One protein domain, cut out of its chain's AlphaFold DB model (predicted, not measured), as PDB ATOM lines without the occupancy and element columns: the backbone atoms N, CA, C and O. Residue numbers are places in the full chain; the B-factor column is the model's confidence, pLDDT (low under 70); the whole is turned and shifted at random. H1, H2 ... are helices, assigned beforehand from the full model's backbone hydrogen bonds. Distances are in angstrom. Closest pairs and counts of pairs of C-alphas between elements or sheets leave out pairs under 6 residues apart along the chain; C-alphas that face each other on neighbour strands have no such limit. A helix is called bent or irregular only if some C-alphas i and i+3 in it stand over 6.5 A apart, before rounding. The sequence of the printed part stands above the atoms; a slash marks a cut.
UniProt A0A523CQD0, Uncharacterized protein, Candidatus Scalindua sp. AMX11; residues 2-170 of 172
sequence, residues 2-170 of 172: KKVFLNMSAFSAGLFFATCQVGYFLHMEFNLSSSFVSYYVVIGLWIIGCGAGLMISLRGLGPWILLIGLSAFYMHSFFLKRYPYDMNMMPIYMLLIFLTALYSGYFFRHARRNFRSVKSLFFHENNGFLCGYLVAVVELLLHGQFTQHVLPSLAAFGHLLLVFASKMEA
ATOM      1  N   LYS A   2      12.400  50.013  59.813       77.75
ATOM      2  CA  LYS A   2      11.811  50.723  58.654       77.75
ATOM      3  C   LYS A   2      12.424  50.482  57.274       77.75
ATOM      4  O   LYS A   2      11.711  50.232  56.307       77.75
ATOM      5  N   LYS A   3      13.757  50.529  57.164       83.19
ATOM      6  CA  LYS A   3      14.464  50.276  55.895       83.19
ATOM      7  C   LYS A   3      14.266  48.839  55.389       83.19
ATOM      8  O   LYS A   3      14.164  48.633  54.187       83.19
ATOM      9  N   VAL A   4      14.181  47.867  56.298       86.75
ATOM     10  CA  VAL A   4      13.938  46.454  55.970       86.75
ATOM     11  C   VAL A   4      12.521  46.285  55.431       86.75
ATOM     12  O   VAL A   4      12.368  45.794  54.318       86.75
ATOM     13  N   PHE A   5      11.502  46.790  56.136       87.94
ATOM     14  CA  PHE A   5      10.109  46.727  55.673       87.94
ATOM     15  C   PHE A   5       9.895  47.416  54.326       87.94
ATOM     16  O   PHE A   5       9.176  46.903  53.472       87.94
ATOM     17  N   LEU A   6      10.559  48.550  54.103       88.19
ATOM     18  CA  LEU A   6      10.493  49.247  52.826       88.19
ATOM     19  C   LEU A   6      11.093  48.409  51.682       88.19
ATOM     20  O   LEU A   6      10.471  48.263  50.630       88.19
ATOM     21  N   ASN A   7      12.274  47.828  51.899       93.38
ATOM     22  CA  ASN A   7      12.921  46.958  50.918       93.38
ATOM     23  C   ASN A   7      12.075  45.706  50.629       93.38
ATOM     24  O   ASN A   7      11.916  45.327  49.470       93.38
ATOM     25  N   MET A   8      11.485  45.100  51.665       94.19
ATOM     26  CA  MET A   8      10.582  43.952  51.526       94.19
ATOM     27  C   MET A   8       9.284  44.325  50.802       94.19
ATOM     28  O   MET A   8       8.758  43.523  50.030       94.19
ATOM     29  N   SER A   9       8.770  45.542  50.992       94.00
ATOM     30  CA  SER A   9       7.609  46.040  50.248       94.00
ATOM     31  C   SER A   9       7.912  46.142  48.749       94.00
ATOM     32  O   SER A   9       7.111  45.684  47.941       94.00
ATOM     33  N   ALA A  10       9.088  46.646  48.359       96.12
ATOM     34  CA  ALA A  10       9.495  46.660  46.952       96.12
ATOM     35  C   ALA A  10       9.686  45.255  46.375       96.12
ATOM     36  O   ALA A  10       9.195  44.972  45.286       96.12
ATOM     37  N   PHE A  11      10.323  44.357  47.125       97.88
ATOM     38  CA  PHE A  11      10.476  42.963  46.715       97.88
ATOM     39  C   PHE A  11       9.121  42.260  46.517       97.88
ATOM     40  O   PHE A  11       8.882  41.637  45.487       97.88
ATOM     41  N   SER A  12       8.196  42.396  47.469       97.50
ATOM     42  CA  SER A  12       6.857  41.797  47.358       97.50
ATOM     43  C   SER A  12       6.019  42.407  46.233       97.50
ATOM     44  O   SER A  12       5.243  41.683  45.616       97.50
ATOM     45  N   ALA A  13       6.202  43.696  45.921       97.50
ATOM     46  CA  ALA A  13       5.575  44.320  44.756       97.50
ATOM     47  C   ALA A  13       6.038  43.641  43.461       97.50
ATOM     48  O   ALA A  13       5.204  43.210  42.668       97.50
ATOM     49  N   GLY A  14       7.355  43.471  43.293       97.88
ATOM     50  CA  GLY A  14       7.925  42.771  42.141       97.88
ATOM     51  C   GLY A  14       7.415  41.336  42.021       97.88
ATOM     52  O   GLY A  14       7.013  40.907  40.942       97.88
ATOM     53  N   LEU A  15       7.336  40.613  43.143       97.88
ATOM     54  CA  LEU A  15       6.803  39.248  43.183       97.88
ATOM     55  C   LEU A  15       5.334  39.199  42.727       97.88
ATOM     56  O   LEU A  15       4.960  38.352  41.912       97.88
ATOM     57  N   PHE A  16       4.506  40.140  43.188       98.00
ATOM     58  CA  PHE A  16       3.124  40.288  42.727       98.00
ATOM     59  C   PHE A  16       3.040  40.606  41.226       98.00
ATOM     60  O   PHE A  16       2.260  39.983  40.508       98.00
ATOM     61  N   PHE A  17       3.863  41.527  40.721       98.00
ATOM     62  CA  PHE A  17       3.870  41.876  39.298       98.00
ATOM     63  C   PHE A  17       4.243  40.688  38.417       98.00
ATOM     64  O   PHE A  17       3.533  40.403  37.454       98.00
ATOM     65  N   ALA A  18       5.305  39.965  38.772       97.62
ATOM     66  CA  ALA A  18       5.760  38.810  38.011       97.62
ATOM     67  C   ALA A  18       4.724  37.685  38.002       97.62
ATOM     68  O   ALA A  18       4.403  37.159  36.939       97.62
ATOM     69  N   THR A  19       4.152  37.346  39.161       96.69
ATOM     70  CA  THR A  19       3.132  36.285  39.253       96.69
ATOM     71  C   THR A  19       1.884  36.622  38.434       96.69
ATOM     72  O   THR A  19       1.378  35.761  37.716       96.69
ATOM     73  N   CYS A  20       1.435  37.881  38.449       97.25
ATOM     74  CA  CYS A  20       0.349  38.348  37.591       97.25
ATOM     75  C   CYS A  20       0.720  38.325  36.099       97.25
ATOM     76  O   CYS A  20      -0.054  37.792  35.308       97.25
ATOM     77  N   GLN A  21       1.875  38.868  35.690       96.44
ATOM     78  CA  GLN A  21       2.287  38.880  34.275       96.44
ATOM     79  C   GLN A  21       2.433  37.472  33.703       96.44
ATOM     80  O   GLN A  21       1.904  37.191  32.627       96.44
ATOM     81  N   VAL A  22       3.110  36.582  34.431       95.31
ATOM     82  CA  VAL A  22       3.270  35.178  34.038       95.31
ATOM     83  C   VAL A  22       1.911  34.482  34.001       95.31
ATOM     84  O   VAL A  22       1.607  33.793  33.031       95.31
ATOM     85  N   GLY A  23       1.052  34.717  34.998       95.12
ATOM     86  CA  GLY A  23      -0.304  34.171  35.020       95.12
ATOM     87  C   GLY A  23      -1.157  34.632  33.834       95.12
ATOM     88  O   GLY A  23      -1.807  33.807  33.202       95.12
ATOM     89  N   TYR A  24      -1.127  35.919  33.474       95.50
ATOM     90  CA  TYR A  24      -1.827  36.437  32.292       95.50
ATOM     91  C   TYR A  24      -1.347  35.776  31.005       95.50
ATOM     92  O   TYR A  24      -2.171  35.307  30.219       95.50
ATOM     93  N   PHE A  25      -0.027  35.717  30.816       94.50
ATOM     94  CA  PHE A  25       0.577  35.080  29.653       94.50
ATOM     95  C   PHE A  25       0.124  33.622  29.533       94.50
ATOM     96  O   PHE A  25      -0.405  33.229  28.498       94.50
ATOM     97  N   LEU A  26       0.233  32.849  30.613       92.56
ATOM     98  CA  LEU A  26      -0.115  31.430  30.601       92.56
ATOM     99  C   LEU A  26      -1.619  31.190  30.447       92.56
ATOM    100  O   LEU A  26      -2.015  30.292  29.710       92.56
ATOM    101  N   HIS A  27      -2.471  32.007  31.073       93.19
ATOM    102  CA  HIS A  27      -3.916  31.921  30.866       93.19
ATOM    103  C   HIS A  27      -4.284  32.110  29.390       93.19
ATOM    104  O   HIS A  27      -5.101  31.346  28.875       93.19
ATOM    105  N   MET A  28      -3.695  33.098  28.708       92.12
ATOM    106  CA  MET A  28      -3.953  33.310  27.280       92.12
ATOM    107  C   MET A  28      -3.353  32.193  26.424       92.12
ATOM    108  O   MET A  28      -4.030  31.705  25.523       92.12
ATOM    109  N   GLU A  29      -2.151  31.715  26.745       90.75
ATOM    110  CA  GLU A  29      -1.541  30.588  26.032       90.75
ATOM    111  C   GLU A  29      -2.396  29.328  26.074       90.75
ATOM    112  O   GLU A  29      -2.605  28.688  25.045       90.75
ATOM    113  N   PHE A  30      -2.960  29.004  27.236       89.12
ATOM    114  CA  PHE A  30      -3.807  27.825  27.371       89.12
ATOM    115  C   PHE A  30      -5.169  27.956  26.675       89.12
ATOM    116  O   PHE A  30      -5.767  26.929  26.366       89.12
ATOM    117  N   ASN A  31      -5.677  29.176  26.438       87.88
ATOM    118  CA  ASN A  31      -7.081  29.385  26.046       87.88
ATOM    119  C   ASN A  31      -7.304  30.149  24.727       87.88
ATOM    120  O   ASN A  31      -8.440  30.180  24.266       87.88
ATOM    121  N   LEU A  32      -6.292  30.779  24.121       80.06
ATOM    122  CA  LEU A  32      -6.442  31.583  22.889       80.06
ATOM    123  C   LEU A  32      -5.516  31.159  21.737       80.06
ATOM    124  O   LEU A  32      -5.897  31.339  20.587       80.06
ATOM    125  N   SER A  33      -4.361  30.543  22.021       69.06
ATOM    126  CA  SER A  33      -3.362  30.072  21.038       69.06
ATOM    127  C   SER A  33      -2.682  31.169  20.186       69.06
ATOM    128  O   SER A  33      -3.176  31.553  19.127       69.06
ATOM    129  N   SER A  34      -1.484  31.596  20.619       62.09
ATOM    130  CA  SER A  34      -0.320  32.061  19.829       62.09
ATOM    131  C   SER A  34       0.684  32.725  20.786       62.09
ATOM    132  O   SER A  34       0.508  33.889  21.161       62.09
ATOM    133  N   SER A  35       1.760  32.009  21.139       71.69
ATOM    134  CA  SER A  35       2.770  32.438  22.129       71.69
ATOM    135  C   SER A  35       3.329  33.826  21.897       71.69
ATOM    136  O   SER A  35       3.523  34.600  22.838       71.69
ATOM    137  N   PHE A  36       3.532  34.176  20.633       76.88
ATOM    138  CA  PHE A  36       4.083  35.465  20.270       76.88
ATOM    139  C   PHE A  36       3.090  36.600  20.547       76.88
ATOM    140  O   PHE A  36       3.421  37.544  21.261       76.88
ATOM    141  N   VAL A  37       1.856  36.514  20.039       85.31
ATOM    142  CA  VAL A  37       0.867  37.601  20.168       85.31
ATOM    143  C   VAL A  37       0.471  37.807  21.629       85.31
ATOM    144  O   VAL A  37       0.454  38.948  22.099       85.31
ATOM    145  N   SER A  38       0.236  36.714  22.363       89.06
ATOM    146  CA  SER A  38      -0.073  36.742  23.794       89.06
ATOM    147  C   SER A  38       0.972  37.532  24.581       89.06
ATOM    148  O   SER A  38       0.632  38.412  25.374       89.06
ATOM    149  N   TYR A  39       2.255  37.267  24.325       89.19
ATOM    150  CA  TYR A  39       3.357  37.942  25.000       89.19
ATOM    151  C   TYR A  39       3.346  39.462  24.766       89.19
ATOM    152  O   TYR A  39       3.364  40.230  25.732       89.19
ATOM    153  N   TYR A  40       3.266  39.917  23.510       92.62
ATOM    154  CA  TYR A  40       3.273  41.359  23.212       92.62
ATOM    155  C   TYR A  40       2.043  42.080  23.747       92.62
ATOM    156  O   TYR A  40       2.162  43.227  24.174       92.62
ATOM    157  N   VAL A  41       0.884  41.420  23.770       94.00
ATOM    158  CA  VAL A  41      -0.330  41.985  24.365       94.00
ATOM    159  C   VAL A  41      -0.123  42.221  25.857       94.00
ATOM    160  O   VAL A  41      -0.329  43.346  26.318       94.00
ATOM    161  N   VAL A  42       0.329  41.207  26.610       96.12
ATOM    162  CA  VAL A  42       0.545  41.356  28.060       96.12
ATOM    163  C   VAL A  42       1.572  42.443  28.333       96.12
ATOM    164  O   VAL A  42       1.289  43.363  29.094       96.12
ATOM    165  N   ILE A  43       2.748  42.372  27.706       95.94
ATOM    166  CA  ILE A  43       3.834  43.324  27.962       95.94
ATOM    167  C   ILE A  43       3.454  44.740  27.520       95.94
ATOM    168  O   ILE A  43       3.665  45.690  28.275       95.94
ATOM    169  N   GLY A  44       2.863  44.896  26.335       97.56
ATOM    170  CA  GLY A  44       2.452  46.194  25.806       97.56
ATOM    171  C   GLY A  44       1.430  46.880  26.709       97.56
ATOM    172  O   GLY A  44       1.625  48.027  27.113       97.56
ATOM    173  N   LEU A  45       0.382  46.159  27.110       98.06
ATOM    174  CA  LEU A  45      -0.619  46.680  28.042       98.06
ATOM    175  C   LEU A  45      -0.054  46.920  29.433       98.06
ATOM    176  O   LEU A  45      -0.477  47.863  30.098       98.06
ATOM    177  N   TRP A  46       0.918  46.118  29.862       98.00
ATOM    178  CA  TRP A  46       1.580  46.335  31.137       98.00
ATOM    179  C   TRP A  46       2.371  47.639  31.154       98.00
ATOM    180  O   TRP A  46       2.291  48.402  32.114       98.00
ATOM    181  N   ILE A  47       3.093  47.943  30.073       98.12
ATOM    182  CA  ILE A  47       3.816  49.210  29.918       98.12
ATOM    183  C   ILE A  47       2.832  50.385  29.895       98.12
ATOM    184  O   ILE A  47       3.033  51.360  30.621       98.12
ATOM    185  N   ILE A  48       1.753  50.287  29.112       98.44
ATOM    186  CA  ILE A  48       0.731  51.342  29.010       98.44
ATOM    187  C   ILE A  48       0.036  51.558  30.364       98.44
ATOM    188  O   ILE A  48      -0.093  52.696  30.818       98.44
ATOM    189  N   GLY A  49      -0.358  50.481  31.045       98.31
ATOM    190  CA  GLY A  49      -0.962  50.518  32.379       98.31
ATOM    191  C   GLY A  49      -0.015  51.075  33.436       98.31
ATOM    192  O   GLY A  49      -0.412  51.930  34.224       98.31
ATOM    193  N   CYS A  50       1.264  50.701  33.402       97.94
ATOM    194  CA  CYS A  50       2.288  51.289  34.260       97.94
ATOM    195  C   CYS A  50       2.426  52.803  34.002       97.94
ATOM    196  O   CYS A  50       2.433  53.602  34.939       97.94
ATOM    197  N   GLY A  51       2.449  53.225  32.734       98.31
ATOM    198  CA  GLY A  51       2.451  54.638  32.351       98.31
ATOM    199  C   GLY A  51       1.242  55.401  32.901       98.31
ATOM    200  O   GLY A  51       1.402  56.450  33.527       98.31
ATOM    201  N   ALA A  52       0.040  54.848  32.748       98.31
ATOM    202  CA  ALA A  52      -1.187  55.431  33.287       98.31
ATOM    203  C   ALA A  52      -1.188  55.469  34.828       98.31
ATOM    204  O   ALA A  52      -1.534  56.486  35.429       98.31
ATOM    205  N   GLY A  53      -0.716  54.408  35.483       97.81
ATOM    206  CA  GLY A  53      -0.574  54.338  36.936       97.81
ATOM    207  C   GLY A  53       0.373  55.402  37.498       97.81
ATOM    208  O   GLY A  53       0.103  55.978  38.554       97.81
ATOM    209  N   LEU A  54       1.443  55.742  36.767       97.38
ATOM    210  CA  LEU A  54       2.343  56.844  37.121       97.38
ATOM    211  C   LEU A  54       1.640  58.207  37.094       97.38
ATOM    212  O   LEU A  54       2.129  59.143  37.727       97.38
ATOM    213  N   MET A  55       0.521  58.369  36.388       97.88
ATOM    214  CA  MET A  55      -0.211  59.641  36.339       97.88
ATOM    215  C   MET A  55      -1.142  59.834  37.543       97.88
ATOM    216  O   MET A  55      -1.495  60.968  37.872       97.88
ATOM    217  N   ILE A  56      -1.474  58.765  38.271       96.81
ATOM    218  CA  ILE A  56      -2.368  58.820  39.432       96.81
ATOM    219  C   ILE A  56      -1.651  59.500  40.607       96.81
ATOM    220  O   ILE A  56      -0.731  58.953  41.214       96.81
ATOM    221  N   SER A  57      -2.071  60.720  40.948       94.88
ATOM    222  CA  SER A  57      -1.453  61.543  41.999       94.88
ATOM    223  C   SER A  57      -2.047  61.340  43.398       94.88
ATOM    224  O   SER A  57      -1.406  61.702  44.390       94.88
ATOM    225  N   LEU A  58      -3.251  60.767  43.470       93.62
ATOM    226  CA  LEU A  58      -4.028  60.593  44.695       93.62
ATOM    227  C   LEU A  58      -3.382  59.565  45.633       93.62
ATOM    228  O   LEU A  58      -3.173  58.396  45.295       93.62
ATOM    229  N   ARG A  59      -3.083  59.999  46.860       89.38
ATOM    230  CA  ARG A  59      -2.511  59.136  47.900       89.38
ATOM    231  C   ARG A  59      -3.595  58.274  48.544       89.38
ATOM    232  O   ARG A  59      -4.757  58.650  48.590       89.38
ATOM    233  N   GLY A  60      -3.195  57.122  49.078       90.31
ATOM    234  CA  GLY A  60      -4.097  56.228  49.815       90.31
ATOM    235  C   GLY A  60      -4.888  55.255  48.938       90.31
ATOM    236  O   GLY A  60      -5.437  54.297  49.468       90.31
ATOM    237  N   LEU A  61      -4.859  55.422  47.613       94.69
ATOM    238  CA  LEU A  61      -5.516  54.516  46.669       94.69
ATOM    239  C   LEU A  61      -4.789  53.179  46.473       94.69
ATOM    240  O   LEU A  61      -5.358  52.274  45.880       94.69
ATOM    241  N   GLY A  62      -3.560  53.031  46.977       95.00
ATOM    242  CA  GLY A  62      -2.731  51.839  46.764       95.00
ATOM    243  C   GLY A  62      -3.447  50.502  47.005       95.00
ATOM    244  O   GLY A  62      -3.492  49.702  46.076       95.00
ATOM    245  N   PRO A  63      -4.040  50.260  48.191       96.06
ATOM    246  CA  PRO A  63      -4.767  49.019  48.450       96.06
ATOM    247  C   PRO A  63      -5.936  48.798  47.487       96.06
ATOM    248  O   PRO A  63      -6.126  47.691  47.004       96.06
ATOM    249  N   TRP A  64      -6.678  49.854  47.150       96.94
ATOM    250  CA  TRP A  64      -7.823  49.770  46.244       96.94
ATOM    251  C   TRP A  64      -7.408  49.448  44.810       96.94
ATOM    252  O   TRP A  64      -8.003  48.577  44.190       96.94
ATOM    253  N   ILE A  65      -6.355  50.091  44.297       97.75
ATOM    254  CA  ILE A  65      -5.831  49.822  42.950       97.75
ATOM    255  C   ILE A  65      -5.273  48.395  42.873       97.75
ATOM    256  O   ILE A  65      -5.512  47.705  41.885       97.75
ATOM    257  N   LEU A  66      -4.592  47.924  43.923       97.62
ATOM    258  CA  LEU A  66      -4.136  46.534  44.012       97.62
ATOM    259  C   LEU A  66      -5.311  45.549  44.018       97.62
ATOM    260  O   LEU A  66      -5.257  44.555  43.302       97.62
ATOM    261  N   LEU A  67      -6.378  45.822  44.775       97.69
ATOM    262  CA  LEU A  67      -7.568  44.965  44.805       97.69
ATOM    263  C   LEU A  67      -8.315  44.960  43.467       97.69
ATOM    264  O   LEU A  67      -8.773  43.902  43.038       97.69
ATOM    265  N   ILE A  68      -8.405  46.108  42.788       98.12
ATOM    266  CA  ILE A  68      -8.957  46.207  41.429       98.12
ATOM    267  C   ILE A  68      -8.125  45.357  40.469       98.12
ATOM    268  O   ILE A  68      -8.692  44.562  39.726       98.12
ATOM    269  N   GLY A  69      -6.796  45.474  40.519       98.12
ATOM    270  CA  GLY A  69      -5.901  44.663  39.698       98.12
ATOM    271  C   GLY A  69      -6.030  43.166  39.982       98.12
ATOM    272  O   GLY A  69      -6.221  42.365  39.076       98.12
ATOM    273  N   LEU A  70      -6.024  42.769  41.252       98.19
ATOM    274  CA  LEU A  70      -6.200  41.368  41.631       98.19
ATOM    275  C   LEU A  70      -7.561  40.822  41.164       98.19
ATOM    276  O   LEU A  70      -7.639  39.719  40.625       98.19
ATOM    277  N   SER A  71      -8.626  41.610  41.311       98.31
ATOM    278  CA  SER A  71      -9.958  41.250  40.812       98.31
ATOM    279  C   SER A  71      -9.956  41.106  39.291       98.31
ATOM    280  O   SER A  71     -10.487  40.130  38.766       98.31
ATOM    281  N   ALA A  72      -9.297  42.024  38.580       98.38
ATOM    282  CA  ALA A  72      -9.173  41.979  37.130       98.38
ATOM    283  C   ALA A  72      -8.404  40.736  36.649       98.38
ATOM    284  O   ALA A  72      -8.786  40.127  35.649       98.38
ATOM    285  N   PHE A  73      -7.372  40.308  37.381       98.19
ATOM    286  CA  PHE A  73      -6.652  39.060  37.118       98.19
ATOM    287  C   PHE A  73      -7.567  37.829  37.202       98.19
ATOM    288  O   PHE A  73      -7.585  37.000  36.286       98.19
ATOM    289  N   TYR A  74      -8.379  37.720  38.255       97.75
ATOM    290  CA  TYR A  74      -9.305  36.592  38.395       97.75
ATOM    291  C   TYR A  74     -10.470  36.650  37.412       97.75
ATOM    292  O   TYR A  74     -10.836  35.615  36.856       97.75
ATOM    293  N   MET A  75     -11.011  37.838  37.135       97.81
ATOM    294  CA  MET A  75     -12.032  38.019  36.098       97.81
ATOM    295  C   MET A  75     -11.504  37.601  34.726       97.81
ATOM    296  O   MET A  75     -12.209  36.931  33.978       97.81
ATOM    297  N   HIS A  76     -10.251  37.929  34.413       96.94
ATOM    298  CA  HIS A  76      -9.621  37.519  33.162       96.94
ATOM    299  C   HIS A  76      -9.531  35.994  33.060       96.94
ATOM    300  O   HIS A  76      -9.934  35.413  32.055       96.94
ATOM    301  N   SER A  77      -9.061  35.337  34.123       95.50
ATOM    302  CA  SER A  77      -9.019  33.873  34.188       95.50
ATOM    303  C   SER A  77     -10.409  33.240  34.041       95.50
ATOM    304  O   SER A  77     -10.580  32.270  33.306       95.50
ATOM    305  N   PHE A  78     -11.417  33.813  34.704       95.88
ATOM    306  CA  PHE A  78     -12.803  33.362  34.620       95.88
ATOM    307  C   PHE A  78     -13.357  33.464  33.194       95.88
ATOM    308  O   PHE A  78     -13.895  32.485  32.679       95.88
ATOM    309  N   PHE A  79     -13.203  34.620  32.539       96.00
ATOM    310  CA  PHE A  79     -13.718  34.815  31.186       96.00
ATOM    311  C   PHE A  79     -13.023  33.914  30.167       96.00
ATOM    312  O   PHE A  79     -13.720  33.306  29.361       96.00
ATOM    313  N   LEU A  80     -11.700  33.735  30.252       93.81
ATOM    314  CA  LEU A  80     -10.985  32.821  29.354       93.81
ATOM    315  C   LEU A  80     -11.458  31.374  29.483       93.81
ATOM    316  O   LEU A  80     -11.646  30.704  28.474       93.81
ATOM    317  N   LYS A  81     -11.711  30.903  30.710       92.88
ATOM    318  CA  LYS A  81     -12.270  29.561  30.933       92.88
ATOM    319  C   LYS A  81     -13.701  29.434  30.414       92.88
ATOM    320  O   LYS A  81     -14.109  28.354  29.997       92.88
ATOM    321  N   ARG A  82     -14.489  30.512  30.480       95.94
ATOM    322  CA  ARG A  82     -15.900  30.504  30.070       95.94
ATOM    323  C   ARG A  82     -16.084  30.629  28.556       95.94
ATOM    324  O   ARG A  82     -17.052  30.059  28.043       95.94
ATOM    325  N   TYR A  83     -15.187  31.355  27.891       94.50
ATOM    326  CA  TYR A  83     -15.209  31.686  26.464       94.50
ATOM    327  C   TYR A  83     -13.841  31.385  25.809       94.50
ATOM    328  O   TYR A  83     -13.155  32.305  25.352       94.50
ATOM    329  N   PRO A  84     -13.401  30.111  25.792       93.00
ATOM    330  CA  PRO A  84     -12.119  29.738  25.202       93.00
ATOM    331  C   PRO A  84     -12.131  29.971  23.686       93.00
ATOM    332  O   PRO A  84     -13.143  29.742  23.023       93.00
ATOM    333  N   TYR A  85     -10.999  30.419  23.141       89.25
ATOM    334  CA  TYR A  85     -10.777  30.734  21.723       89.25
ATOM    335  C   TYR A  85     -11.683  31.834  21.131       89.25
ATOM    336  O   TYR A  85     -11.656  32.066  19.922       89.25
ATOM    337  N   ASP A  86     -12.455  32.552  21.956       91.50
ATOM    338  CA  ASP A  86     -13.297  33.659  21.501       91.50
ATOM    339  C   ASP A  86     -12.508  34.974  21.435       91.50
ATOM    340  O   ASP A  86     -12.319  35.683  22.429       91.50
ATOM    341  N   MET A  87     -12.069  35.325  20.225       89.44
ATOM    342  CA  MET A  87     -11.327  36.561  19.963       89.44
ATOM    343  C   MET A  87     -12.177  37.829  20.144       89.44
ATOM    344  O   MET A  87     -11.611  38.910  20.317       89.44
ATOM    345  N   ASN A  88     -13.514  37.737  20.174       93.88
ATOM    346  CA  ASN A  88     -14.371  38.904  20.425       93.88
ATOM    347  C   ASN A  88     -14.239  39.414  21.867       93.88
ATOM    348  O   ASN A  88     -14.495  40.588  22.134       93.88
ATOM    349  N   MET A  89     -13.789  38.558  22.788       94.94
ATOM    350  CA  MET A  89     -13.537  38.916  24.186       94.94
ATOM    351  C   MET A  89     -12.186  39.614  24.394       94.94
ATOM    352  O   MET A  89     -11.912  40.113  25.487       94.94
ATOM    353  N   MET A  90     -11.355  39.715  23.351       92.81
ATOM    354  CA  MET A  90     -10.021  40.308  23.437       92.81
ATOM    355  C   MET A  90     -10.007  41.724  24.036       92.81
ATOM    356  O   MET A  90      -9.198  41.960  24.935       92.81
ATOM    357  N   PRO A  91     -10.908  42.661  23.671       96.06
ATOM    358  CA  PRO A  91     -10.940  43.984  24.295       96.06
ATOM    359  C   PRO A  91     -11.147  43.933  25.817       96.06
ATOM    360  O   PRO A  91     -10.549  44.723  26.549       96.06
ATOM    361  N   ILE A  92     -11.946  42.977  26.307       97.06
ATOM    362  CA  ILE A  92     -12.165  42.768  27.743       97.06
ATOM    363  C   ILE A  92     -10.880  42.246  28.388       97.06
ATOM    364  O   ILE A  92     -10.453  42.783  29.409       97.06
ATOM    365  N   TYR A  93     -10.216  41.256  27.782       95.69
ATOM    366  CA  TYR A  93      -8.940  40.740  28.289       95.69
ATOM    367  C   TYR A  93      -7.879  41.840  28.380       95.69
ATOM    368  O   TYR A  93      -7.216  41.980  29.410       95.69
ATOM    369  N   MET A  94      -7.788  42.677  27.346       97.12
ATOM    370  CA  MET A  94      -6.858  43.801  27.299       97.12
ATOM    371  C   MET A  94      -7.126  44.820  28.413       97.12
ATOM    372  O   MET A  94      -6.197  45.252  29.101       97.12
ATOM    373  N   LEU A  95      -8.396  45.175  28.636       98.38
ATOM    374  CA  LEU A  95      -8.786  46.071  29.723       98.38
ATOM    375  C   LEU A  95      -8.391  45.495  31.089       98.38
ATOM    376  O   LEU A  95      -7.838  46.210  31.921       98.38
ATOM    377  N   LEU A  96      -8.632  44.205  31.320       98.44
ATOM    378  CA  LEU A  96      -8.326  43.561  32.598       98.44
ATOM    379  C   LEU A  96      -6.815  43.511  32.877       98.44
ATOM    380  O   LEU A  96      -6.399  43.810  33.996       98.44
ATOM    381  N   ILE A  97      -5.988  43.205  31.870       98.31
ATOM    382  CA  ILE A  97      -4.519  43.267  31.987       98.31
ATOM    383  C   ILE A  97      -4.072  44.694  32.329       98.31
ATOM    384  O   ILE A  97      -3.280  44.898  33.253       98.31
ATOM    385  N   PHE A  98      -4.605  45.686  31.610       98.62
ATOM    386  CA  PHE A  98      -4.303  47.096  31.843       98.62
ATOM    387  C   PHE A  98      -4.647  47.527  33.277       98.62
ATOM    388  O   PHE A  98      -3.821  48.161  33.936       98.62
ATOM    389  N   LEU A  99      -5.826  47.150  33.786       98.50
ATOM    390  CA  LEU A  99      -6.264  47.486  35.145       98.50
ATOM    391  C   LEU A  99      -5.317  46.931  36.216       98.50
ATOM    392  O   LEU A  99      -5.037  47.621  37.195       98.50
ATOM    393  N   THR A 100      -4.770  45.733  36.018       98.56
ATOM    394  CA  THR A 100      -3.757  45.168  36.924       98.56
ATOM    395  C   THR A 100      -2.446  45.934  36.871       98.56
ATOM    396  O   THR A 100      -1.866  46.259  37.911       98.56
ATOM    397  N   ALA A 101      -2.007  46.297  35.668       98.31
ATOM    398  CA  ALA A 101      -0.775  47.046  35.460       98.31
ATOM    399  C   ALA A 101      -0.827  48.493  35.988       98.31
ATOM    400  O   ALA A 101       0.218  49.070  36.289       98.31
ATOM    401  N   LEU A 102      -2.014  49.082  36.187       98.38
ATOM    402  CA  LEU A 102      -2.143  50.389  36.856       98.38
ATOM    403  C   LEU A 102      -1.447  50.408  38.221       98.38
ATOM    404  O   LEU A 102      -0.870  51.429  38.615       98.38
ATOM    405  N   TYR A 103      -1.474  49.282  38.943       98.25
ATOM    406  CA  TYR A 103      -0.858  49.208  40.258       98.25
ATOM    407  C   TYR A 103       0.665  49.365  40.207       98.25
ATOM    408  O   TYR A 103       1.222  50.028  41.084       98.25
ATOM    409  N   SER A 104       1.350  48.849  39.179       97.75
ATOM    410  CA  SER A 104       2.813  48.968  39.089       97.75
ATOM    411  C   SER A 104       3.252  50.420  38.935       97.75
ATOM    412  O   SER A 104       4.126  50.896  39.663       97.75
ATOM    413  N   GLY A 105       2.577  51.169  38.065       97.31
ATOM    414  CA  GLY A 105       2.818  52.600  37.895       97.31
ATOM    415  C   GLY A 105       2.533  53.395  39.164       97.31
ATOM    416  O   GLY A 105       3.352  54.209  39.608       97.31
ATOM    417  N   TYR A 106       1.386  53.115  39.791       97.75
ATOM    418  CA  TYR A 106       1.014  53.741  41.054       97.75
ATOM    419  C   TYR A 106       2.068  53.488  42.138       97.75
ATOM    420  O   TYR A 106       2.479  54.422  42.838       97.75
ATOM    421  N   PHE A 107       2.525  52.237  42.249       96.69
ATOM    422  CA  PHE A 107       3.550  51.812  43.188       96.69
ATOM    423  C   PHE A 107       4.841  52.603  42.979       96.69
ATOM    424  O   PHE A 107       5.286  53.265  43.916       96.69
ATOM    425  N   PHE A 108       5.404  52.651  41.768       96.19
ATOM    426  CA  PHE A 108       6.658  53.375  41.517       96.19
ATOM    427  C   PHE A 108       6.565  54.868  41.839       96.19
ATOM    428  O   PHE A 108       7.476  55.426  42.462       96.19
ATOM    429  N   ARG A 109       5.450  55.522  41.488       95.31
ATOM    430  CA  ARG A 109       5.232  56.945  41.799       95.31
ATOM    431  C   ARG A 109       5.304  57.232  43.295       95.31
ATOM    432  O   ARG A 109       5.883  58.242  43.708       95.31
ATOM    433  N   HIS A 110       4.695  56.373  44.104       93.44
ATOM    434  CA  HIS A 110       4.556  56.603  45.538       93.44
ATOM    435  C   HIS A 110       5.731  56.032  46.336       93.44
ATOM    436  O   HIS A 110       6.202  56.685  47.267       93.44
ATOM    437  N   ALA A 111       6.258  54.876  45.934       91.75
ATOM    438  CA  ALA A 111       7.398  54.226  46.565       91.75
ATOM    439  C   ALA A 111       8.688  55.031  46.385       91.75
ATOM    440  O   ALA A 111       9.467  55.122  47.332       91.75
ATOM    441  N   ARG A 112       8.893  55.700  45.235       90.44
ATOM    442  CA  ARG A 112      10.104  56.504  44.956       90.44
ATOM    443  C   ARG A 112      10.473  57.458  46.094       90.44
ATOM    444  O   ARG A 112      11.652  57.642  46.362       90.44
ATOM    445  N   ARG A 113       9.483  58.064  46.756       85.94
ATOM    446  CA  ARG A 113       9.703  59.046  47.833       85.94
ATOM    447  C   ARG A 113      10.338  58.451  49.088       85.94
ATOM    448  O   ARG A 113      10.947  59.186  49.854       85.94
ATOM    449  N   ASN A 114      10.195  57.147  49.291       87.62
ATOM    450  CA  ASN A 114      10.678  56.462  50.484       87.62
ATOM    451  C   ASN A 114      12.092  55.887  50.297       87.62
ATOM    452  O   ASN A 114      12.749  55.552  51.279       87.62
ATOM    453  N   PHE A 115      12.574  55.781  49.056       90.38
ATOM    454  CA  PHE A 115      13.903  55.259  48.742       90.38
ATOM    455  C   PHE A 115      14.904  56.388  48.495       90.38
ATOM    456  O   PHE A 115      14.600  57.385  47.845       90.38
ATOM    457  N   ARG A 116      16.151  56.195  48.950       86.56
ATOM    458  CA  ARG A 116      17.252  57.157  48.746       86.56
ATOM    459  C   ARG A 116      17.584  57.366  47.264       86.56
ATOM    460  O   ARG A 116      18.038  58.437  46.878       86.56
ATOM    461  N   SER A 117      17.399  56.339  46.438       91.31
ATOM    462  CA  SER A 117      17.650  56.399  45.002       91.31
ATOM    463  C   SER A 117      16.672  55.515  44.235       91.31
ATOM    464  O   SER A 117      16.227  54.476  44.725       91.31
ATOM    465  N   VAL A 118      16.389  55.907  42.992       91.38
ATOM    466  CA  VAL A 118      15.574  55.119  42.054       91.38
ATOM    467  C   VAL A 118      16.217  53.751  41.793       91.38
ATOM    468  O   VAL A 118      15.522  52.743  41.766       91.38
ATOM    469  N   LYS A 119      17.556  53.696  41.717       93.31
ATOM    470  CA  LYS A 119      18.317  52.444  41.574       93.31
ATOM    471  C   LYS A 119      18.029  51.451  42.703       93.31
ATOM    472  O   LYS A 119      17.869  50.271  42.435       93.31
ATOM    473  N   SER A 120      17.940  51.918  43.951       93.62
ATOM    474  CA  SER A 120      17.659  51.045  45.099       93.62
ATOM    475  C   SER A 120      16.244  50.472  45.060       93.62
ATOM    476  O   SER A 120      16.061  49.312  45.415       93.62
ATOM    477  N   LEU A 121      15.259  51.269  44.630       94.81
ATOM    478  CA  LEU A 121      13.879  50.809  44.465       94.81
ATOM    479  C   LEU A 121      13.803  49.705  43.406       94.81
ATOM    480  O   LEU A 121      13.331  48.611  43.705       94.81
ATOM    481  N   PHE A 122      14.337  49.971  42.210       95.69
ATOM    482  CA  PHE A 122      14.369  48.986  41.127       95.69
ATOM    483  C   PHE A 122      15.192  47.753  41.480       95.69
ATOM    484  O   PHE A 122      14.832  46.663  41.072       95.69
ATOM    485  N   PHE A 123      16.270  47.876  42.256       96.88
ATOM    486  CA  PHE A 123      17.041  46.707  42.672       96.88
ATOM    487  C   PHE A 123      16.184  45.717  43.472       96.88
ATOM    488  O   PHE A 123      16.172  44.530  43.166       96.88
ATOM    489  N   HIS A 124      15.454  46.181  44.489       96.75
ATOM    490  CA  HIS A 124      14.627  45.285  45.301       96.75
ATOM    491  C   HIS A 124      13.406  44.773  44.542       96.75
ATOM    492  O   HIS A 124      13.088  43.591  44.647       96.75
ATOM    493  N   GLU A 125      12.761  45.640  43.764       97.56
ATOM    494  CA  GLU A 125      11.602  45.268  42.959       97.56
ATOM    495  C   GLU A 125      11.979  44.265  41.856       97.56
ATOM    496  O   GLU A 125      11.379  43.197  41.817       97.56
ATOM    497  N   ASN A 126      13.052  44.491  41.089       97.88
ATOM    498  CA  ASN A 126      13.517  43.551  40.061       97.88
ATOM    499  C   ASN A 126      13.923  42.188  40.641       97.88
ATOM    500  O   ASN A 126      13.665  41.158  40.025       97.88
ATOM    501  N   ASN A 127      14.558  42.151  41.819       98.31
ATOM    502  CA  ASN A 127      14.869  40.879  42.483       98.31
ATOM    503  C   ASN A 127      13.590  40.139  42.899       98.31
ATOM    504  O   ASN A 127      13.502  38.921  42.753       98.31
ATOM    505  N   GLY A 128      12.592  40.879  43.385       98.06
ATOM    506  CA  GLY A 128      11.262  40.347  43.665       98.06
ATOM    507  C   GLY A 128      10.578  39.814  42.414       98.06
ATOM    508  O   GLY A 128      10.022  38.721  42.437       98.06
ATOM    509  N   PHE A 129      10.684  40.550  41.311       98.12
ATOM    510  CA  PHE A 129      10.147  40.178  40.011       98.12
ATOM    511  C   PHE A 129      10.785  38.894  39.476       98.12
ATOM    512  O   PHE A 129      10.080  37.945  39.139       98.12
ATOM    513  N   LEU A 130      12.119  38.814  39.463       98.25
ATOM    514  CA  LEU A 130      12.840  37.618  39.029       98.25
ATOM    515  C   LEU A 130      12.490  36.405  39.902       98.25
ATOM    516  O   LEU A 130      12.235  35.323  39.378       98.25
ATOM    517  N   CYS A 131      12.422  36.593  41.223       98.00
ATOM    518  CA  CYS A 131      11.986  35.549  42.145       98.00
ATOM    519  C   CYS A 131      10.549  35.097  41.841       98.00
ATOM    520  O   CYS A 131      10.305  33.905  41.689       98.00
ATOM    521  N   GLY A 132       9.612  36.033  41.678       97.12
ATOM    522  CA  GLY A 132       8.221  35.725  41.347       97.12
ATOM    523  C   GLY A 132       8.070  35.003  40.010       97.12
ATOM    524  O   GLY A 132       7.250  34.096  39.904       97.12
ATOM    525  N   TYR A 133       8.894  35.345  39.019       95.62
ATOM    526  CA  TYR A 133       8.938  34.650  37.736       95.62
ATOM    527  C   TYR A 133       9.395  33.196  37.909       95.62
ATOM    528  O   TYR A 133       8.717  32.279  37.449       95.62
ATOM    529  N   LEU A 134      10.508  32.976  38.619       96.88
ATOM    530  CA  LEU A 134      11.021  31.632  38.907       96.88
ATOM    531  C   LEU A 134      10.008  30.800  39.694       96.88
ATOM    532  O   LEU A 134       9.737  29.665  39.314       96.88
ATOM    533  N   VAL A 135       9.410  31.373  40.741       95.25
ATOM    534  CA  VAL A 135       8.368  30.714  41.537       95.25
ATOM    535  C   VAL A 135       7.177  30.351  40.656       95.25
ATOM    536  O   VAL A 135       6.750  29.206  40.680       95.25
ATOM    537  N   ALA A 136       6.674  31.270  39.829       93.75
ATOM    538  CA  ALA A 136       5.534  30.998  38.956       93.75
ATOM    539  C   ALA A 136       5.808  29.863  37.953       93.75
ATOM    540  O   ALA A 136       4.930  29.039  37.713       93.75
ATOM    541  N   VAL A 137       7.021  29.792  37.393       92.31
ATOM    542  CA  VAL A 137       7.413  28.720  36.465       92.31
ATOM    543  C   VAL A 137       7.608  27.389  37.191       92.31
ATOM    544  O   VAL A 137       7.084  26.374  36.744       92.31
ATOM    545  N   VAL A 138       8.331  27.367  38.313       94.25
ATOM    546  CA  VAL A 138       8.564  26.135  39.086       94.25
ATOM    547  C   VAL A 138       7.245  25.563  39.601       94.25
ATOM    548  O   VAL A 138       6.973  24.379  39.426       94.25
ATOM    549  N   GLU A 139       6.386  26.405  40.167       92.12
ATOM    550  CA  GLU A 139       5.080  25.994  40.676       92.12
ATOM    551  C   GLU A 139       4.140  25.511  39.568       92.12
ATOM    552  O   GLU A 139       3.330  24.614  39.800       92.12
ATOM    553  N   LEU A 140       4.254  26.056  38.353       90.50
ATOM    554  CA  LEU A 140       3.544  25.527  37.190       90.50
ATOM    555  C   LEU A 140       4.012  24.110  36.839       90.50
ATOM    556  O   LEU A 140       3.185  23.254  36.534       90.50
ATOM    557  N   LEU A 141       5.322  23.857  36.867       92.50
ATOM    558  CA  LEU A 141       5.889  22.548  36.531       92.50
ATOM    559  C   LEU A 141       5.531  21.478  37.569       92.50
ATOM    560  O   LEU A 141       5.301  20.330  37.200       92.50
ATOM    561  N   LEU A 142       5.484  21.849  38.850       94.00
ATOM    562  CA  LEU A 142       5.216  20.914  39.947       94.00
ATOM    563  C   LEU A 142       3.719  20.672  40.182       94.00
ATOM    564  O   LEU A 142       3.319  19.548  40.472       94.00
ATOM    565  N   HIS A 143       2.891  21.713  40.060       92.12
ATOM    566  CA  HIS A 143       1.490  21.683  40.497       92.12
ATOM    567  C   HIS A 143       0.488  22.105  39.405       92.12
ATOM    568  O   HIS A 143      -0.721  22.166  39.651       92.12
ATOM    569  N   GLY A 144       0.955  22.395  38.187       89.06
ATOM    570  CA  GLY A 144       0.106  22.732  37.047       89.06
ATOM    571  C   GLY A 144      -0.573  24.101  37.162       89.06
ATOM    572  O   GLY A 144      -0.048  25.044  37.744       89.06
ATOM    573  N   GLN A 145      -1.765  24.232  36.575       86.56
ATOM    574  CA  GLN A 145      -2.474  25.518  36.480       86.56
ATOM    575  C   GLN A 145      -3.004  26.036  37.826       86.56
ATOM    576  O   GLN A 145      -3.270  27.228  37.963       86.56
ATOM    577  N   PHE A 146      -3.169  25.167  38.830       85.06
ATOM    578  CA  PHE A 146      -3.759  25.547  40.116       85.06
ATOM    579  C   PHE A 146      -2.970  26.668  40.809       85.06
ATOM    580  O   PHE A 146      -3.549  27.623  41.331       85.06
ATOM    581  N   THR A 147      -1.641  26.601  40.759       83.75
ATOM    582  CA  THR A 147      -0.754  27.564  41.426       83.75
ATOM    583  C   THR A 147      -0.822  28.960  40.822       83.75
ATOM    584  O   THR A 147      -0.644  29.944  41.541       83.75
ATOM    585  N   GLN A 148      -1.213  29.081  39.551       85.25
ATOM    586  CA  GLN A 148      -1.446  30.370  38.891       85.25
ATOM    587  C   GLN A 148      -2.609  31.148  39.511       85.25
ATOM    588  O   GLN A 148      -2.655  32.374  39.412       85.25
ATOM    589  N   HIS A 149      -3.543  30.460  40.172       88.31
ATOM    590  CA  HIS A 149      -4.640  31.105  40.887       88.31
ATOM    591  C   HIS A 149      -4.286  31.447  42.329       88.31
ATOM    592  O   HIS A 149      -4.891  32.353  42.886       88.31
ATOM    593  N   VAL A 150      -3.330  30.761  42.950       93.44
ATOM    594  CA  VAL A 150      -3.003  30.973  44.367       93.44
ATOM    595  C   VAL A 150      -1.907  32.026  44.533       93.44
ATOM    596  O   VAL A 150      -2.032  32.922  45.372       93.44
ATOM    597  N   LEU A 151      -0.860  31.967  43.703       94.50
ATOM    598  CA  LEU A 151       0.326  32.819  43.838       94.50
ATOM    599  C   LEU A 151       0.020  34.327  43.790       94.50
ATOM    600  O   LEU A 151       0.507  35.031  44.677       94.50
ATOM    601  N   PRO A 152      -0.805  34.851  42.858       96.25
ATOM    602  CA  PRO A 152      -1.113  36.282  42.818       96.25
ATOM    603  C   PRO A 152      -1.809  36.784  44.086       96.25
ATOM    604  O   PRO A 152      -1.479  37.863  44.573       96.25
ATOM    605  N   SER A 153      -2.717  35.989  44.669       96.88
ATOM    606  CA  SER A 153      -3.368  36.333  45.941       96.88
ATOM    607  C   SER A 153      -2.389  36.330  47.107       96.88
ATOM    608  O   SER A 153      -2.388  37.271  47.897       96.88
ATOM    609  N   LEU A 154      -1.530  35.308  47.213       96.12
ATOM    610  CA  LEU A 154      -0.516  35.253  48.269       96.12
ATOM    611  C   LEU A 154       0.464  36.429  48.169       96.12
ATOM    612  O   LEU A 154       0.766  37.072  49.175       96.12
ATOM    613  N   ALA A 155       0.911  36.748  46.955       96.62
ATOM    614  CA  ALA A 155       1.799  37.872  46.693       96.62
ATOM    615  C   ALA A 155       1.136  39.217  47.028       96.62
ATOM    616  O   ALA A 155       1.731  40.044  47.720       96.62
ATOM    617  N   ALA A 156      -0.115  39.416  46.600       97.19
ATOM    618  CA  ALA A 156      -0.896  40.614  46.891       97.19
ATOM    619  C   ALA A 156      -1.123  40.795  48.398       97.19
ATOM    620  O   ALA A 156      -0.915  41.886  48.935       97.19
ATOM    621  N   PHE A 157      -1.502  39.723  49.096       97.00
ATOM    622  CA  PHE A 157      -1.720  39.736  50.538       97.00
ATOM    623  C   PHE A 157      -0.429  40.041  51.305       97.00
ATOM    624  O   PHE A 157      -0.403  40.959  52.127       97.00
ATOM    625  N   GLY A 158       0.666  39.344  50.986       95.81
ATOM    626  CA  GLY A 158       1.977  39.607  51.581       95.81
ATOM    627  C   GLY A 158       2.448  41.042  51.332       95.81
ATOM    628  O   GLY A 158       2.946  41.705  52.245       95.81
ATOM    629  N   HIS A 159       2.220  41.565  50.125       96.31
ATOM    630  CA  HIS A 159       2.536  42.950  49.799       96.31
ATOM    631  C   HIS A 159       1.713  43.945  50.630       96.31
ATOM    632  O   HIS A 159       2.279  44.877  51.206       96.31
ATOM    633  N   LEU A 160       0.398  43.736  50.758       95.06
ATOM    634  CA  LEU A 160      -0.468  44.580  51.585       95.06
ATOM    635  C   LEU A 160      -0.010  44.607  53.045       95.06
ATOM    636  O   LEU A 160       0.109  45.693  53.615       95.06
ATOM    637  N   LEU A 161       0.304  43.448  53.632       94.38
ATOM    638  CA  LEU A 161       0.803  43.365  55.007       94.38
ATOM    639  C   LEU A 161       2.069  44.205  55.203       94.38
ATOM    640  O   LEU A 161       2.151  44.988  56.148       94.38
ATOM    641  N   LEU A 162       3.029  44.114  54.280       93.12
ATOM    642  CA  LEU A 162       4.275  44.886  54.339       93.12
ATOM    643  C   LEU A 162       4.037  46.393  54.154       93.12
ATOM    644  O   LEU A 162       4.673  47.221  54.815       93.12
ATOM    645  N   VAL A 163       3.086  46.772  53.297       88.94
ATOM    646  CA  VAL A 163       2.675  48.171  53.115       88.94
ATOM    647  C   VAL A 163       2.030  48.724  54.389       88.94
ATOM    648  O   VAL A 163       2.312  49.863  54.762       88.94
ATOM    649  N   PHE A 164       1.193  47.950  55.083       88.62
ATOM    650  CA  PHE A 164       0.598  48.377  56.351       88.62
ATOM    651  C   PHE A 164       1.627  48.432  57.487       88.62
ATOM    652  O   PHE A 164       1.690  49.447  58.183       88.62
ATOM    653  N   ALA A 165       2.493  47.421  57.609       87.19
ATOM    654  CA  ALA A 165       3.561  47.386  58.611       87.19
ATOM    655  C   ALA A 165       4.511  48.590  58.478       87.19
ATOM    656  O   ALA A 165       4.786  49.285  59.454       87.19
ATOM    657  N   SER A 166       4.928  48.925  57.250       83.25
ATOM    658  CA  SER A 166       5.799  50.086  57.001       83.25
ATOM    659  C   SER A 166       5.155  51.440  57.340       83.25
ATOM    660  O   SER A 166       5.869  52.404  57.626       83.25
ATOM    661  N   LYS A 167       3.816  51.535  57.320       80.38
ATOM    662  CA  LYS A 167       3.079  52.740  57.734       80.38
ATOM    663  C   LYS A 167       2.950  52.856  59.251       80.38
ATOM    664  O   LYS A 167       2.925  53.981  59.741       80.38
ATOM    665  N   MET A 168       2.844  51.739  59.970       75.81
ATOM    666  CA  MET A 168       2.770  51.737  61.435       75.81
ATOM    667  C   MET A 168       4.079  52.234  62.054       75.81
ATOM    668  O   MET A 168       4.045  53.195  62.812       75.81
ATOM    669  N   GLU A 169       5.229  51.715  61.609       72.19
ATOM    670  CA  GLU A 169       6.556  52.185  62.059       72.19
ATOM    671  C   GLU A 169       6.878  53.644  61.671       72.19
ATOM    672  O   GLU A 169       7.929  54.174  62.016       72.19
ATOM    673  N   ALA A 170       6.041  54.300  60.861       63.97
ATOM    674  CA  ALA A 170       6.223  55.704  60.504       63.97
ATOM    675  C   ALA A 170       5.459  56.671  61.421       63.97
ATOM    676  O   ALA A 170       5.634  57.879  61.260       63.97
TER     677      ALA A 170
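What this domain is: This is residues 2 to 170 of the 172 residues of an uncharacterized protein of Candidatus Scalindua sp. AMX11 (UniProt A0A523CQD0). Six helices run up and down in one bundle, with H1 and H4 antiparallel at its core. H5 and H6 pack on H1, H5 crossing it steeply; H2 and H3 pack on H4, H2 crossing it steeply. The printed part has 169 residues with six named helices, H1 to H6 in chain order, and no named strand; the class is all helix. It is compact, with a radius of gyration of the C-alphas of 15.6 A and spans of 49 by 35 by 24 A.

How they stand to each other: H1, residues 2 to 31, is the hub and touches the five other helices. It touches H5, residues 118 to 143, closest at the C-alphas of Gly 14 and Phe 129, 4.0 A, at a steep tilt of 44 degrees, the same way. It touches H6, residues 146 to 168, at Phe 16 and Ala 155, C-alphas 4.8 A apart, at a shallow tilt of 22 degrees, opposite ways. H4, residues 87 to 114, touches H1 at a shallow tilt of 10 degrees, opposite ways, the closest C-alphas being those of Phe 17 and Ser 104, 7.2 A. H2, residues 35 to 55, touches H4 at a steep tilt of 44 degrees, the same way, closest at the C-alphas of Cys 50 and Gly 105, 3.9 A. H3, residues 62 to 82, touches H4 at Gly 69 and Thr 100, C-alphas 3.5 A apart, and the two form a helical hairpin. H4 and H5 only just touch, with 3 pairs of C-alphas within 8 A, and only at the corner by their link. H2 and H5 are apart, and so are H3 and H5. Every O i to N i+4 pair is within hydrogen-bond range in H1, H3 and H5; the counts are 16 of 17 in H2, 17 of 24 in H4 and 16 of 19 in H6.

Where its parts are: H1 begins at C-alpha 2, (11.811, 50.723, 58.654), and is 43.3 A long; H4 is 42.6 A. H2 is 30.8 A long, H3 30.1 A, H5 36.3 A and H6 34.4 A, ending at C-alpha 168, (2.770, 51.737, 61.435). H4 is irregular, with C-alphas 88 and 91 7.2 A apart; H6 is only just irregular, with C-alphas 149 and 152 6.6 A apart.

The domain as a whole: The two C-alphas farthest apart are those of Tyr 85 and Ala 170, 49.2 A. The printed part has no cut and no long link. The mean pLDDT of the printed part is 93.2; residues 33, 34 and 170 are under 70.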